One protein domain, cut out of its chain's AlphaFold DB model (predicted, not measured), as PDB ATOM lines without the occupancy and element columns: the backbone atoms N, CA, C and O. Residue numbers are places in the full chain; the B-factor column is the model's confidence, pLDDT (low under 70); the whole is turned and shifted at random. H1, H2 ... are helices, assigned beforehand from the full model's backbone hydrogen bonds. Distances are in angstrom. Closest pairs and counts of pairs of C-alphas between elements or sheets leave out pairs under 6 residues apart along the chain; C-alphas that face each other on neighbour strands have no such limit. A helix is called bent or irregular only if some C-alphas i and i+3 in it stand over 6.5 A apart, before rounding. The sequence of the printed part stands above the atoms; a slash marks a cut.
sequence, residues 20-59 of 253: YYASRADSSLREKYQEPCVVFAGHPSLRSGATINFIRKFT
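What this domain is: This is residues 20 to 59 of the 253 residues of an uncharacterized protein of Rhizophagus irregularis (UniProt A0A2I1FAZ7). There is little regular structure here: two short helices, H1 and H2, set apart and joined by a long loop. That loop, residues 32 to 49, sweeps from H1 past H2, then folds back to enter H2 at residue 50, while residues 20 to 26 lead into H1. The printed part has 40 residues, with 14 in the two named helices, H1 then H2, and no named strand; its class is all helix. It is only just compact, close to loose, with a radius of gyration of the C-alphas of 10.2 A, and spans 26 by 22 by 15 A.

Where its parts are: H1 is residues 27 to 31, beginning at C-alpha 27 (153.474, 216.247, 167.452). H2 is residues 50 to 58, 12.9 A long, ending at C-alpha 58 (138.019, 213.310, 174.526).

How they stand to each other: H1 and H2 are apart. Of O i to N i+4 pairs, H1 has 0 of 1 within hydrogen-bond range, beside 1 of 2 O i to N i+3 pairs; H2 has 4 of 5.

The domain as a whole: The C-alphas farthest apart, of Glu 31 and Ser 45, are 27.2 A apart. The printed part has no cut, and the link from H1 to H2 is long. Mean pLDDT of the printed part is 71.6; residues 34, 44 to 50 and 55 to 59 are under 70.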
ATOM      1  N   TYR A  20     143.970 229.281 165.920       82.88
ATOM      2  CA  TYR A  20     145.137 228.634 165.326       82.88
ATOM      3  C   TYR A  20     144.711 227.597 164.284       82.88
ATOM      4  O   TYR A  20     144.100 226.580 164.618       82.88
ATOM      5  N   TYR A  21     145.068 227.830 163.020       83.31
ATOM      6  CA  TYR A  21     144.862 226.854 161.952       83.31
ATOM      7  C   TYR A  21     146.046 225.885 161.863       83.31
ATOM      8  O   TYR A  21     147.167 226.267 161.524       83.31
ATOM      9  N   ALA A  22     145.789 224.607 162.136       80.56
ATOM     10  CA  ALA A  22     146.755 223.533 161.949       80.56
ATOM     11  C   ALA A  22     146.434 222.758 160.666       80.56
ATOM     12  O   ALA A  22     145.395 222.107 160.574       80.56
ATOM     13  N   SER A  23     147.346 222.772 159.692       78.88
ATOM     14  CA  SER A  23     147.191 221.987 158.458       78.88
ATOM     15  C   SER A  23     147.379 220.480 158.681       78.88
ATOM     16  O   SER A  23     146.901 219.669 157.888       78.88
ATOM     17  N   ARG A  24     148.077 220.086 159.757       76.00
ATOM     18  CA  ARG A  24     148.346 218.691 160.131       76.00
ATOM     19  C   ARG A  24     148.211 218.506 161.641       76.00
ATOM     20  O   ARG A  24     148.567 219.385 162.420       76.00
ATOM     21  N   ALA A  25     147.724 217.336 162.045       72.31
ATOM     22  CA  ALA A  25     147.646 216.921 163.444       72.31
ATOM     23  C   ALA A  25     148.852 216.037 163.801       72.31
ATOM     24  O   ALA A  25     148.723 214.818 163.923       72.31
ATOM     25  N   ASP A  26     150.033 216.645 163.904       76.31
ATOM     26  CA  ASP A  26     151.275 215.976 164.302       76.31
ATOM     27  C   ASP A  26     151.727 216.397 165.715       76.31
ATOM     28  O   ASP A  26     150.999 217.061 166.460       76.31
ATOM     29  N   SER A  27     152.924 215.969 166.123       72.12
ATOM     30  CA  SER A  27     153.474 216.247 167.452       72.12
ATOM     31  C   SER A  27     153.680 217.735 167.738       72.12
ATOM     32  O   SER A  27     153.649 218.105 168.909       72.12
ATOM     33  N   SER A  28     153.813 218.588 166.714       73.12
ATOM     34  CA  SER A  28     154.004 220.036 166.887       73.12
ATOM     35  C   SER A  28     152.776 220.730 167.482       73.12
ATOM     36  O   SER A  28     152.886 221.780 168.112       73.12
ATOM     37  N   LEU A  29     151.592 220.120 167.348       73.69
ATOM     38  CA  LEU A  29     150.361 220.657 167.915       73.69
ATOM     39  C   LEU A  29     150.370 220.598 169.451       73.69
ATOM     40  O   LEU A  29     149.747 221.446 170.086       73.69
ATOM     41  N   ARG A  30     151.095 219.639 170.055       70.00
ATOM     42  CA  ARG A  30     151.168 219.458 171.521       70.00
ATOM     43  C   ARG A  30     151.775 220.643 172.254       70.00
ATOM     44  O   ARG A  30     151.405 220.886 173.392       70.00
ATOM     45  N   GLU A  31     152.681 221.363 171.608       72.50
ATOM     46  CA  GLU A  31     153.312 222.553 172.184       72.50
ATOM     47  C   GLU A  31     152.398 223.785 172.092       72.50
ATOM     48  O   GLU A  31     152.611 224.766 172.799       72.50
ATOM     49  N   LYS A  32     151.368 223.731 171.234       72.31
ATOM     50  CA  LYS A  32     150.477 224.859 170.936       72.31
ATOM     51  C   LYS A  32     149.103 224.770 171.591       72.31
ATOM     52  O   LYS A  32     148.500 225.814 171.822       72.31
ATOM     53  N   TYR A  33     148.582 223.574 171.871       72.00
ATOM     54  CA  TYR A  33     147.284 223.443 172.538       72.00
ATOM     55  C   TYR A  33     147.449 223.427 174.068       72.00
ATOM     56  O   TYR A  33     148.228 222.649 174.614       72.00
ATOM     57  N   GLN A  34     146.686 224.273 174.761       68.81
ATOM     58  CA  GLN A  34     146.559 224.292 176.222       68.81
ATOM     59  C   GLN A  34     145.125 223.891 176.587       68.81
ATOM     60  O   GLN A  34     144.183 224.296 175.911       68.81
ATOM     61  N   GLU A  35     144.941 223.051 177.606       70.50
ATOM     62  CA  GLU A  35     143.603 222.657 178.066       70.50
ATOM     63  C   GLU A  35     143.100 223.672 179.115       70.50
ATOM     64  O   GLU A  35     143.861 224.006 180.027       70.50
ATOM     65  N   PRO A  36     141.849 224.174 179.013       70.25
ATOM     66  CA  PRO A  36     140.788 223.764 178.085       70.25
ATOM     67  C   PRO A  36     140.888 224.414 176.687       70.25
ATOM     68  O   PRO A  36     141.123 225.612 176.567       70.25
ATOM     69  N   CYS A  37     140.634 223.639 175.624       74.12
ATOM     70  CA  CYS A  37     140.587 224.134 174.240       74.12
ATOM     71  C   CYS A  37     139.406 223.551 173.445       74.12
ATOM     72  O   CYS A  37     138.882 222.486 173.774       74.12
ATOM     73  N   VAL A  38     139.008 224.248 172.375       75.31
ATOM     74  CA  VAL A  38     138.013 223.785 171.395       75.31
ATOM     75  C   VAL A  38     138.739 223.430 170.099       75.31
ATOM     76  O   VAL A  38     139.470 224.252 169.553       75.31
ATOM     77  N   VAL A  39     138.544 222.205 169.605       76.94
ATOM     78  CA  VAL A  39     139.203 221.702 168.391       76.94
ATOM     79  C   VAL A  39     138.156 221.390 167.328       76.94
ATOM     80  O   VAL A  39     137.300 220.530 167.527       76.94
ATOM     81  N   PHE A  40     138.264 222.042 166.173       76.94
ATOM     82  CA  PHE A  40     137.481 221.719 164.983       76.94
ATOM     83  C   PHE A  40     138.335 220.869 164.039       76.94
ATOM     84  O   PHE A  40     139.334 221.342 163.502       76.94
ATOM     85  N   ALA A  41     137.959 219.605 163.838       77.31
ATOM     86  CA  ALA A  41     138.668 218.685 162.948       77.31
ATOM     87  C   ALA A  41     137.729 218.202 161.835       77.31
ATOM     88  O   ALA A  41     136.864 217.352 162.059       77.31
ATOM     89  N   GLY A  42     137.901 218.762 160.636       72.38
ATOM     90  CA  GLY A  42     137.112 218.395 159.464       72.38
ATOM     91  C   GLY A  42     137.424 216.974 159.006       72.38
ATOM     92  O   GLY A  42     138.589 216.612 158.840       72.38
ATOM     93  N   HIS A  43     136.387 216.162 158.799       74.62
ATOM     94  CA  HIS A  43     136.567 214.814 158.282       74.62
ATOM     95  C   HIS A  43     135.280 214.262 157.617       74.62
ATOM     96  O   HIS A  43     134.194 214.508 158.139       74.62
ATOM     97  N   PRO A  44     135.365 213.483 156.514       67.94
ATOM     98  CA  PRO A  44     134.194 212.915 155.826       67.94
ATOM     99  C   PRO A  44     133.302 211.977 156.664       67.94
ATOM    100  O   PRO A  44     132.116 211.837 156.392       67.94
ATOM    101  N   SER A  45     133.861 211.285 157.662       66.19
ATOM    102  CA  SER A  45     133.131 210.399 158.593       66.19
ATOM    103  C   SER A  45     133.880 210.205 159.917       66.19
ATOM    104  O   SER A  45     135.092 210.139 159.909       66.19
ATOM    105  N   LEU A  46     133.270 209.999 161.084       66.38
ATOM    106  CA  LEU A  46     134.055 209.812 162.335       66.38
ATOM    107  C   LEU A  46     134.914 208.512 162.386       66.38
ATOM    108  O   LEU A  46     135.386 208.118 163.449       66.38
ATOM    109  N   ARG A  47     135.088 207.824 161.248       65.50
ATOM    110  CA  ARG A  47     135.772 206.540 161.057       65.50
ATOM    111  C   ARG A  47     137.138 206.638 160.372       65.50
ATOM    112  O   ARG A  47     137.762 205.599 160.176       65.50
ATOM    113  N   SER A  48     137.627 207.831 160.037       63.34
ATOM    114  CA  SER A  48     138.998 208.010 159.530       63.34
ATOM    115  C   SER A  48     139.621 209.342 159.979       63.34
ATOM    116  O   SER A  48     138.963 210.179 160.600       63.34
ATOM    117  N   GLY A  49     140.918 209.512 159.698       69.12
ATOM    118  CA  GLY A  49     141.642 210.777 159.838       69.12
ATOM    119  C   GLY A  49     142.001 211.193 161.267       69.12
ATOM    120  O   GLY A  49     141.866 210.432 162.226       69.12
ATOM    121  N   ALA A  50     142.487 212.432 161.402       67.56
ATOM    122  CA  ALA A  50     142.968 212.998 162.668       67.56
ATOM    123  C   ALA A  50     141.878 213.078 163.753       67.56
ATOM    124  O   ALA A  50     142.179 212.997 164.944       67.56
ATOM    125  N   THR A  51     140.609 213.173 163.345       71.25
ATOM    126  CA  THR A  51     139.449 213.265 164.239       71.25
ATOM    127  C   THR A  51     139.298 212.026 165.131       71.25
ATOM    128  O   THR A  51     138.905 212.172 166.286       71.25
ATOM    129  N   ILE A  52     139.698 210.824 164.681       70.12
ATOM    130  CA  ILE A  52     139.678 209.608 165.525       70.12
ATOM    131  C   ILE A  52     140.564 209.773 166.759       70.12
ATOM    132  O   ILE A  52     140.170 209.384 167.858       70.12
ATOM    133  N   ASN A  53     141.763 210.336 166.588       70.38
ATOM    134  CA  ASN A  53     142.726 210.467 167.678       70.38
ATOM    135  C   ASN A  53     142.191 211.401 168.770       70.38
ATOM    136  O   ASN A  53     142.354 211.118 169.956       70.38
ATOM    137  N   PHE A  54     141.489 212.465 168.371       71.81
ATOM    138  CA  PHE A  54     140.833 213.383 169.298       71.81
ATOM    139  C   PHE A  54     139.588 212.768 169.948       71.81
ATOM    140  O   PHE A  54     139.440 212.862 171.160       71.81
ATOM    141  N   ILE A  55     138.747 212.051 169.201       69.50
ATOM    142  CA  ILE A  55     137.589 211.321 169.751       69.50
ATOM    143  C   ILE A  55     138.037 210.286 170.791       69.50
ATOM    144  O   ILE A  55     137.481 210.211 171.888       69.50
ATOM    145  N   ARG A  56     139.091 209.516 170.498       66.56
ATOM    146  CA  ARG A  56     139.661 208.546 171.445       66.56
ATOM    147  C   ARG A  56     140.189 209.220 172.715       66.56
ATOM    148  O   ARG A  56     140.165 208.597 173.770       66.56
ATOM    149  N   LYS A  57     140.662 210.465 172.611       67.56
ATOM    150  CA  LYS A  57     141.175 211.248 173.740       67.56
ATOM    151  C   LYS A  57     140.059 211.923 174.557       67.56
ATOM    152  O   LYS A  57     140.221 212.047 175.763       67.56
ATOM    153  N   PHE A  58     138.952 212.341 173.929       63.34
ATOM    154  CA  PHE A  58     138.019 213.310 174.526       63.34
ATOM    155  C   PHE A  58     136.560 212.860 174.717       63.34
ATOM    156  O   PHE A  58     135.818 213.573 175.388       63.34
ATOM    157  N   THR A  59     136.094 211.730 174.169       54.03
ATOM    158  CA  THR A  59     134.633 211.463 174.150       54.03
ATOM    159  C   THR A  59     134.112 210.494 175.217       54.03
ATOM    160  O   THR A  59     134.433 209.308 175.196       54.03
TER     161      THR A  59